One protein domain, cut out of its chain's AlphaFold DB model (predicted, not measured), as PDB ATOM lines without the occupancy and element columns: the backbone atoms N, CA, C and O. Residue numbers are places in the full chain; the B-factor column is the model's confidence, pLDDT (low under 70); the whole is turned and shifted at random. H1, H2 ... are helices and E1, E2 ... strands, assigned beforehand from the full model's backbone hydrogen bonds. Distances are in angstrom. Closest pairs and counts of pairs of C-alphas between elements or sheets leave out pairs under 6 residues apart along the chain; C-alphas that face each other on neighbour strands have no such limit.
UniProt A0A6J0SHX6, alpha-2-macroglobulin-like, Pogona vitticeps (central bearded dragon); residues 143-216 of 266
ATOM      1  N   LEU A 143      27.375  64.615 159.585       77.69
ATOM      2  CA  LEU A 143      26.527  63.467 159.274       77.69
ATOM      3  C   LEU A 143      25.179  63.893 158.682       77.69
ATOM      4  O   LEU A 143      24.323  63.048 158.471       77.69
ATOM      5  N   LYS A 144      24.971  65.187 158.424       81.69
ATOM      6  CA  LYS A 144      23.713  65.710 157.897       81.69
ATOM      7  C   LYS A 144      23.369  65.067 156.553       81.69
ATOM      8  O   LYS A 144      24.147  65.136 155.600       81.69
ATOM      9  N   GLY A 145      22.152  64.544 156.461       82.31
ATOM     10  CA  GLY A 145      21.622  63.928 155.255       82.31
ATOM     11  C   GLY A 145      22.139  62.514 155.014       82.31
ATOM     12  O   GLY A 145      22.780  61.893 155.856       82.31
ATOM     13  N   TYR A 146      21.865  62.014 153.812       83.44
ATOM     14  CA  TYR A 146      22.309  60.695 153.358       83.44
ATOM     15  C   TYR A 146      23.240  60.835 152.155       83.44
ATOM     16  O   TYR A 146      23.068  60.185 151.128       83.44
ATOM     17  N   TYR A 147      24.228  61.722 152.272       82.56
ATOM     18  CA  TYR A 147      25.241  61.918 151.242       82.56
ATOM     19  C   TYR A 147      26.505  61.147 151.594       82.56
ATOM     20  O   TYR A 147      27.157  61.415 152.602       82.56
ATOM     21  N   TYR A 148      26.888  60.217 150.727       79.81
ATOM     22  CA  TYR A 148      28.132  59.471 150.848       79.81
ATOM     23  C   TYR A 148      28.987  59.694 149.602       79.81
ATOM     24  O   TYR A 148      28.549  59.428 148.485       79.81
ATOM     25  N   GLN A 149      30.200  60.225 149.784       80.12
ATOM     26  CA  GLN A 149      31.127  60.560 148.690       80.12
ATOM     27  C   GLN A 149      30.473  61.379 147.554       80.12
ATOM     28  O   GLN A 149      30.685  61.122 146.371       80.12
ATOM     29  N   GLY A 150      29.624  62.347 147.916       80.25
ATOM     30  CA  GLY A 150      28.917  63.202 146.956       80.25
ATOM     31  C   GLY A 150      27.723  62.546 146.255       80.25
ATOM     32  O   GLY A 150      27.088  63.189 145.424       80.25
ATOM     33  N   ARG A 151      27.378  61.297 146.586       81.44
ATOM     34  CA  ARG A 151      26.180  60.619 146.077       81.44
ATOM     35  C   ARG A 151      25.088  60.628 147.133       81.44
ATOM     36  O   ARG A 151      25.360  60.315 148.291       81.44
ATOM     37  N   ASN A 152      23.866  60.964 146.726       83.62
ATOM     38  CA  ASN A 152      22.702  60.750 147.574       83.62
ATOM     39  C   ASN A 152      22.401  59.241 147.606       83.62
ATOM     40  O   ASN A 152      22.190  58.640 146.553       83.62
ATOM     41  N   VAL A 153      22.447  58.639 148.796       84.38
ATOM     42  CA  VAL A 153      22.099  57.228 149.046       84.38
ATOM     43  C   VAL A 153      20.730  57.086 149.716       84.38
ATOM     44  O   VAL A 153      20.406  56.046 150.292       84.38
ATOM     45  N   GLU A 154      19.937  58.151 149.685       80.62
ATOM     46  CA  GLU A 154      18.526  58.107 150.019       80.62
ATOM     47  C   GLU A 154      17.786  57.154 149.082       80.62
ATOM     48  O   GLU A 154      18.083  57.062 147.886       80.62
ATOM     49  N   ASP A 155      16.834  56.418 149.649       74.19
ATOM     50  CA  ASP A 155      15.972  55.571 148.840       74.19
ATOM     51  C   ASP A 155      15.153  56.499 147.933       74.19
ATOM     52  O   ASP A 155      14.717  57.554 148.399       74.19
ATOM     53  N   PRO A 156      14.962  56.165 146.644       67.19
ATOM     54  CA  PRO A 156      14.152  56.989 145.765       67.19
ATOM     55  C   PRO A 156      12.801  57.211 146.432       67.19
ATOM     56  O   PRO A 156      12.136  56.249 146.819       67.19
ATOM     57  N   ASP A 157      12.442  58.482 146.595       63.06
ATOM     58  CA  ASP A 157      11.206  58.905 147.234       63.06
ATOM     59  C   ASP A 157      10.055  58.306 146.414       63.06
ATOM     60  O   ASP A 157       9.691  58.814 145.349       63.06
ATOM     61  N   VAL A 158       9.532  57.148 146.836       57.97
ATOM     62  CA  VAL A 158       8.383  56.517 146.180       57.97
ATOM     63  C   VAL A 158       7.166  57.295 146.644       57.97
ATOM     64  O   VAL A 158       6.413  56.867 147.525       57.97
ATOM     65  N   LEU A 159       7.052  58.494 146.081       59.19
ATOM     66  CA  LEU A 159       6.102  59.541 146.389       59.19
ATOM     67  C   LEU A 159       4.699  59.043 146.031       59.19
ATOM     68  O   LEU A 159       4.118  59.376 145.001       59.19
ATOM     69  N   HIS A 160       4.138  58.197 146.892       63.19
ATOM     70  CA  HIS A 160       2.718  57.900 146.894       63.19
ATOM     71  C   HIS A 160       2.035  59.133 147.471       63.19
ATOM     72  O   HIS A 160       1.749  59.191 148.670       63.19
ATOM     73  N   CYS A 161       1.838  60.146 146.623       74.06
ATOM     74  CA  CYS A 161       1.027  61.289 146.996       74.06
ATOM     75  C   CYS A 161      -0.356  60.784 147.432       74.06
ATOM     76  O   CYS A 161      -0.889  59.797 146.907       74.06
ATOM     77  N   VAL A 162      -0.927  61.418 148.448       74.38
ATOM     78  CA  VAL A 162      -2.250  61.058 148.947       74.38
ATOM     79  C   VAL A 162      -3.283  61.762 148.066       74.38
ATOM     80  O   VAL A 162      -3.194  62.980 147.883       74.38
ATOM     81  N   PRO A 163      -4.255  61.033 147.485       72.56
ATOM     82  CA  PRO A 163      -5.252  61.646 146.624       72.56
ATOM     83  C   PRO A 163      -6.125  62.604 147.434       72.56
ATOM     84  O   PRO A 163      -6.596  62.265 148.522       72.56
ATOM     85  N   TYR A 164      -6.389  63.779 146.868       73.56
ATOM     86  CA  TYR A 164      -7.263  64.778 147.469       73.56
ATOM     87  C   TYR A 164      -8.730  64.327 147.382       73.56
ATOM     88  O   TYR A 164      -9.446  64.641 146.432       73.56
ATOM     89  N   LYS A 165      -9.182  63.526 148.351       73.31
ATOM     90  CA  LYS A 165     -10.571  63.056 148.427       73.31
ATOM     91  C   LYS A 165     -11.336  63.857 149.470       73.31
ATOM     92  O   LYS A 165     -10.969  63.863 150.641       73.31
ATOM     93  N   LYS A 166     -12.424  64.499 149.042       76.88
ATOM     94  CA  LYS A 166     -13.418  65.062 149.960       76.88
ATOM     95  C   LYS A 166     -14.188  63.911 150.596       76.88
ATOM     96  O   LYS A 166     -14.637  63.014 149.883       76.88
ATOM     97  N   ILE A 167     -14.331  63.940 151.911       80.00
ATOM     98  CA  ILE A 167     -15.135  62.974 152.659       80.00
ATOM     99  C   ILE A 167     -16.392  63.687 153.152       80.00
ATOM    100  O   ILE A 167     -16.317  64.822 153.611       80.00
ATOM    101  N   VAL A 168     -17.550  63.045 153.014       82.50
ATOM    102  CA  VAL A 168     -18.820  63.570 153.525       82.50
ATOM    103  C   VAL A 168     -19.269  62.661 154.656       82.50
ATOM    104  O   VAL A 168     -19.459  61.468 154.434       82.50
ATOM    105  N   VAL A 169     -19.411  63.220 155.854       83.25
ATOM    106  CA  VAL A 169     -19.910  62.516 157.042       83.25
ATOM    107  C   VAL A 169     -21.060  63.346 157.595       83.25
ATOM    108  O   VAL A 169     -20.901  64.547 157.796       83.25
ATOM    109  N   ASP A 170     -22.235  62.734 157.745       83.81
ATOM    110  CA  ASP A 170     -23.453  63.376 158.269       83.81
ATOM    111  C   ASP A 170     -23.842  64.689 157.558       83.81
ATOM    112  O   ASP A 170     -24.284  65.660 158.166       83.81
ATOM    113  N   GLY A 171     -23.644  64.740 156.235       84.88
ATOM    114  CA  GLY A 171     -23.926  65.924 155.412       84.88
ATOM    115  C   GLY A 171     -22.858  67.024 155.481       84.88
ATOM    116  O   GLY A 171     -22.926  67.985 154.715       84.88
ATOM    117  N   ILE A 172     -21.836  66.872 156.326       82.75
ATOM    118  CA  ILE A 172     -20.700  67.789 156.427       82.75
ATOM    119  C   ILE A 172     -19.594  67.311 155.489       82.75
ATOM    120  O   ILE A 172     -19.134  66.172 155.560       82.75
ATOM    121  N   THR A 173     -19.160  68.194 154.589       83.12
ATOM    122  CA  THR A 173     -18.048  67.914 153.674       83.12
ATOM    123  C   THR A 173     -16.734  68.346 154.308       83.12
ATOM    124  O   THR A 173     -16.504  69.537 154.506       83.12
ATOM    125  N   TYR A 174     -15.845  67.393 154.558       78.62
ATOM    126  CA  TYR A 174     -14.471  67.648 154.962       78.62
ATOM    127  C   TYR A 174     -13.564  67.542 153.740       78.62
ATOM    128  O   TYR A 174     -13.611  66.578 152.968       78.62
ATOM    129  N   SER A 175     -12.717  68.544 153.562       72.56
ATOM    130  CA  SER A 175     -11.668  68.551 152.554       72.56
ATOM    131  C   SER A 175     -10.310  68.507 153.250       72.56
ATOM    132  O   SER A 175     -10.133  69.255 154.212       72.56
ATOM    133  N   PRO A 176      -9.357  67.672 152.795       68.38
ATOM    134  CA  PRO A 176      -8.005  67.694 153.335       68.38
ATOM    135  C   PRO A 176      -7.433  69.109 153.222       68.38
ATOM    136  O   PRO A 176      -7.542  69.733 152.165       68.38
ATOM    137  N   ASP A 177      -6.847  69.629 154.294       66.81
ATOM    138  CA  ASP A 177      -6.055  70.852 154.193       66.81
ATOM    139  C   ASP A 177      -4.766  70.491 153.438       66.81
ATOM    140  O   ASP A 177      -4.072  69.554 153.860       66.81
ATOM    141  N   PRO A 178      -4.456  71.112 152.281       64.94
ATOM    142  CA  PRO A 178      -3.164  70.910 151.648       64.94
ATOM    143  C   PRO A 178      -2.088  71.339 152.642       64.94
ATOM    144  O   PRO A 178      -1.917  72.529 152.885       64.94
ATOM    145  N   TYR A 179      -1.385  70.362 153.229       61.84
ATOM    146  CA  TYR A 179      -0.360  70.620 154.234       61.84
ATOM    147  C   TYR A 179       0.537  71.771 153.771       61.84
ATOM    148  O   TYR A 179       1.261  71.596 152.783       61.84
ATOM    149  N   PRO A 180       0.540  72.929 154.458       61.00
ATOM    150  CA  PRO A 180       1.351  74.050 154.023       61.00
ATOM    151  C   PRO A 180       2.810  73.603 153.938       61.00
ATOM    152  O   PRO A 180       3.264  72.754 154.720       61.00
ATOM    153  N   SER A 181       3.561  74.160 152.987       59.38
ATOM    154  CA  SER A 181       4.995  73.885 152.807       59.38
ATOM    155  C   SER A 181       5.801  74.120 154.093       59.38
ATOM    156  O   SER A 181       6.832  73.486 154.293       59.38
ATOM    157  N   ALA A 182       5.282  74.953 155.001       59.31
ATOM    158  CA  ALA A 182       5.824  75.217 156.330       59.31
ATOM    159  C   ALA A 182       5.654  74.069 157.351       59.31
ATOM    160  O   ALA A 182       6.279  74.102 158.408       59.31
ATOM    161  N   THR A 183       4.828  73.053 157.074       65.75
ATOM    162  CA  THR A 183       4.680  71.898 157.979       65.75
ATOM    163  C   THR A 183       5.934  71.033 157.893       65.75
ATOM    164  O   THR A 183       6.226  70.498 156.819       65.75
ATOM    165  N   GLY A 184       6.656  70.915 159.011       68.88
ATOM    166  CA  GLY A 184       7.891  70.140 159.117       68.88
ATOM    167  C   GLY A 184       7.675  68.638 158.923       68.88
ATOM    168  O   GLY A 184       6.643  68.092 159.308       68.88
ATOM    169  N   ASP A 185       8.663  67.976 158.328       77.25
ATOM    170  CA  ASP A 185       8.675  66.531 158.109       77.25
ATOM    171  C   ASP A 185       9.565  65.860 159.163       77.25
ATOM    172  O   ASP A 185      10.761  66.143 159.253       77.25
ATOM    173  N   SER A 186       8.982  64.972 159.974       79.19
ATOM    174  CA  SER A 186       9.708  64.242 161.018       79.19
ATOM    175  C   SER A 186      10.836  63.381 160.449       79.19
ATOM    176  O   SER A 186      11.868  63.222 161.102       79.19
ATOM    177  N   TYR A 187      10.681  62.864 159.228       78.94
ATOM    178  CA  TYR A 187      11.752  62.146 158.547       78.94
ATOM    179  C   TYR A 187      12.931  63.072 158.225       78.94
ATOM    180  O   TYR A 187      14.076  62.722 158.515       78.94
ATOM    181  N   LYS A 188      12.665  64.290 157.725       79.38
ATOM    182  CA  LYS A 188      13.714  65.286 157.435       79.38
ATOM    183  C   LYS A 188      14.482  65.711 158.681       79.38
ATOM    184  O   LYS A 188      15.685  65.925 158.611       79.38
ATOM    185  N   VAL A 189      13.818  65.774 159.836       81.06
ATOM    186  CA  VAL A 189      14.496  66.043 161.113       81.06
ATOM    187  C   VAL A 189      15.531  64.957 161.421       81.06
ATOM    188  O   VAL A 189      16.663  65.265 161.773       81.06
ATOM    189  N   LEU A 190      15.172  63.683 161.263       80.88
ATOM    190  CA  LEU A 190      16.083  62.558 161.517       80.88
ATOM    191  C   LEU A 190      17.201  62.476 160.472       80.88
ATOM    192  O   LEU A 190      18.354  62.213 160.818       80.88
ATOM    193  N   GLN A 191      16.871  62.787 159.220       81.38
ATOM    194  CA  GLN A 191      17.827  62.933 158.129       81.38
ATOM    195  C   GLN A 191      18.840  64.047 158.412       81.38
ATOM    196  O   GLN A 191      20.035  63.850 158.196       81.38
ATOM    197  N   ASP A 192      18.414  65.186 158.959       82.69
ATOM    198  CA  ASP A 192      19.315  66.278 159.333       82.69
ATOM    199  C   ASP A 192      20.325  65.867 160.420       82.69
ATOM    200  O   ASP A 192      21.418  66.431 160.495       82.69
ATOM    201  N   PHE A 193      20.004  64.835 161.208       80.94
ATOM    202  CA  PHE A 193      20.910  64.212 162.177       80.94
ATOM    203  C   PHE A 193      21.720  63.028 161.623       80.94
ATOM    204  O   PHE A 193      22.527  62.458 162.357       80.94
ATOM    205  N   GLY A 194      21.524  62.641 160.361       79.50
ATOM    206  CA  GLY A 194      22.205  61.495 159.752       79.50
ATOM    207  C   GLY A 194      21.680  60.135 160.203       79.50
ATOM    208  O   GLY A 194      22.394  59.136 160.123       79.50
ATOM    209  N   LEU A 195      20.452  60.078 160.724       82.31
ATOM    210  CA  LEU A 195      19.860  58.864 161.277       82.31
ATOM    211  C   LEU A 195      18.816  58.282 160.328       82.31
ATOM    212  O   LEU A 195      17.738  58.848 160.173       82.31
ATOM    213  N   LYS A 196      19.088  57.093 159.780       80.56
ATOM    214  CA  LYS A 196      18.103  56.332 159.003       80.56
ATOM    215  C   LYS A 196      17.216  55.508 159.933       80.56
ATOM    216  O   LYS A 196      17.712  54.709 160.729       80.56
ATOM    217  N   VAL A 197      15.904  55.699 159.833       77.81
ATOM    218  CA  VAL A 197      14.921  55.025 160.690       77.81
ATOM    219  C   VAL A 197      14.128  54.006 159.888       77.81
ATOM    220  O   VAL A 197      13.523  54.329 158.872       77.81
ATOM    221  N   PHE A 198      14.111  52.770 160.384       79.56
ATOM    222  CA  PHE A 198      13.267  51.697 159.872       79.56
ATOM    223  C   PHE A 198      12.057  51.564 160.787       79.56
ATOM    224  O   PHE A 198      12.190  51.247 161.969       79.56
ATOM    225  N   THR A 199      10.875  51.827 160.248       74.50
ATOM    226  CA  THR A 199       9.618  51.748 160.988       74.50
ATOM    227  C   THR A 199       8.539  51.108 160.123       74.50
ATOM    228  O   THR A 199       8.556  51.220 158.900       74.50
ATOM    229  N   SER A 200       7.589  50.432 160.766       72.81
ATOM    230  CA  SER A 200       6.390  49.905 160.113       72.81
ATOM    231  C   SER A 200       5.351  50.992 159.802       72.81
ATOM    232  O   SER A 200       4.366  50.715 159.123       72.81
ATOM    233  N   THR A 201       5.533  52.221 160.300       73.44
ATOM    234  CA  THR A 201       4.625  53.359 160.081       73.44
ATOM    235  C   THR A 201       5.220  54.378 159.115       73.44
ATOM    236  O   THR A 201       6.417  54.642 159.151       73.44
ATOM    237  N   LYS A 202       4.392  55.038 158.299       71.31
ATOM    238  CA  LYS A 202       4.860  56.132 157.432       71.31
ATOM    239  C   LYS A 202       5.297  57.333 158.282       71.31
ATOM    240  O   LYS A 202       4.501  57.836 159.067       71.31
ATOM    241  N   MET A 203       6.554  57.757 158.131       74.12
ATOM    242  CA  MET A 203       7.124  58.923 158.830       74.12
ATOM    243  C   MET A 203       7.341  60.136 157.933       74.12
ATOM    244  O   MET A 203       7.410  61.245 158.455       74.12
ATOM    245  N   HIS A 204       7.435  59.932 156.618       76.88
ATOM    246  CA  HIS A 204       7.447  61.035 155.667       76.88
ATOM    247  C   HIS A 204       6.131  61.791 155.744       76.88
ATOM    248  O   HIS A 204       5.049  61.191 155.827       76.88
ATOM    249  N   LYS A 205       6.230  63.112 155.648       76.69
ATOM    250  CA  LYS A 205       5.067  63.956 155.422       76.69
ATOM    251  C   LYS A 205       4.383  63.522 154.112       76.69
ATOM    252  O   LYS A 205       5.047  63.461 153.078       76.69
ATOM    253  N   PRO A 206       3.074  63.221 154.119       72.94
ATOM    254  CA  PRO A 206       2.368  62.899 152.889       72.94
ATOM    255  C   PRO A 206       2.221  64.152 152.020       72.94
ATOM    256  O   PRO A 206       1.664  65.159 152.456       72.94
ATOM    257  N   GLU A 207       2.675  64.066 150.775       73.56
ATOM    258  CA  GLU A 207       2.402  65.079 149.755       73.56
ATOM    259  C   GLU A 207       0.976  64.900 149.216       73.56
ATOM    260  O   GLU A 207       0.539  63.781 148.933       73.56
ATOM    261  N   SER A 208       0.228  65.994 149.076       72.25
ATOM    262  CA  SER A 208      -1.098  65.955 148.450       72.25
ATOM    263  C   SER A 208      -0.930  65.901 146.938       72.25
ATOM    264  O   SER A 208      -0.236  66.743 146.371       72.25
ATOM    265  N   CYS A 209      -1.612  64.975 146.256       74.12
ATOM    266  CA  CYS A 209      -1.684  65.026 144.797       74.12
ATOM    267  C   CYS A 209      -2.476  66.287 144.408       74.12
ATOM    268  O   CYS A 209      -3.708  66.272 144.406       74.12
ATOM    269  N   MET A 210      -1.806  67.409 144.130       61.97
ATOM    270  CA  MET A 210      -2.490  68.564 143.558       61.97
ATOM    271  C   MET A 210      -3.005  68.163 142.176       61.97
ATOM    272  O   MET A 210      -2.226  67.818 141.289       61.97
ATOM    273  N   GLN A 211      -4.318  68.243 141.962       51.22
ATOM    274  CA  GLN A 211      -4.841  68.424 140.615       51.22
ATOM    275  C   GLN A 211      -4.364  69.795 140.164       51.22
ATOM    276  O   GLN A 211      -4.978  70.815 140.473       51.22
ATOM    277  N   VAL A 212      -3.228  69.824 139.474       43.75
ATOM    278  CA  VAL A 212      -2.818  70.991 138.713       43.75
ATOM    279  C   VAL A 212      -3.935  71.222 137.694       43.75
ATOM    280  O   VAL A 212      -3.967  70.609 136.631       43.75
ATOM    281  N   ARG A 213      -4.899  72.092 138.015       40.12
ATOM    282  CA  ARG A 213      -5.589  72.845 136.973       40.12
ATOM    283  C   ARG A 213      -4.494  73.707 136.373       40.12
ATOM    284  O   ARG A 213      -4.192  74.774 136.896       40.12
ATOM    285  N   ILE A 214      -3.853  73.194 135.327       38.88
ATOM    286  CA  ILE A 214      -3.056  74.009 134.421       38.88
ATOM    287  C   ILE A 214      -4.073  74.969 133.815       38.88
ATOM    288  O   ILE A 214      -4.778  74.647 132.862       38.88
ATOM    289  N   GLN A 215      -4.256  76.112 134.462       34.91
ATOM    290  CA  GLN A 215      -4.942  77.228 133.859       34.91
ATOM    291  C   GLN A 215      -3.949  77.722 132.818       34.91
ATOM    292  O   GLN A 215      -2.938  78.330 133.161       34.91
ATOM    293  N   TYR A 216      -4.167  77.295 131.574       36.00
ATOM    294  CA  TYR A 216      -3.419  77.740 130.413       36.00
ATOM    295  C   TYR A 216      -3.364  79.270 130.456       36.00
ATOM    296  O   TYR A 216      -4.355  79.943 130.186       36.00
TER     297      TYR A 216
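AT A GLANCE: This is residues 143 to 216 of the 266 residues of the protein "alpha-2-macroglobulin-like" of Pogona vitticeps (central bearded dragon) (UniProt A0A6J0SHX6). Little regular structure: a loose, elongated loop of chain, with the small hairpin E1-E2 at one end of its long axis and the short helix H1 toward the other. Residues 168 to 173 stick out at the hairpin's tip. The printed part has 74 residues, 13 in named elements, in the order E1, E2, H1; the class is mixed and the sheet antiparallel. It is only just loose, close to extended, with a radius of gyration of the C-alphas of 16.6 A and spans of 53 by 35 by 21 A.

HOW THE PARTS SIT: E1, residues 167 to 169, and E2, residues 172 to 174, form an antiparallel hairpin with a tight link, at 150 degrees. N 167 and O 174 are within hydrogen-bond range at 2.9 A. H1, residues 186 to 192, is apart from E1; every O i to N i+4 pair in it is within hydrogen-bond range. Outside the named strands, residues 162 to 163 pair with 208 to 209, parallel, and 147 to 148 with 151 to 152, antiparallel.

IN THESE COORDINATES: E1 is 6.5 A long from C-alpha 167 at (-15.135, 62.974, 152.659), E2 6.4 A, and H1 10.0 A, to C-alpha 192 at (19.315, 66.278, 159.333).

THE WHOLE: The C-alphas farthest apart, of Gln 149 and Gly 171, are 55.7 A apart. The printed part has no cut; the link from E2 to H1 is long, 11 residues. The model's pLDDT is under 70 at residues 156 to 160, 176 to 184 and 210 to 216.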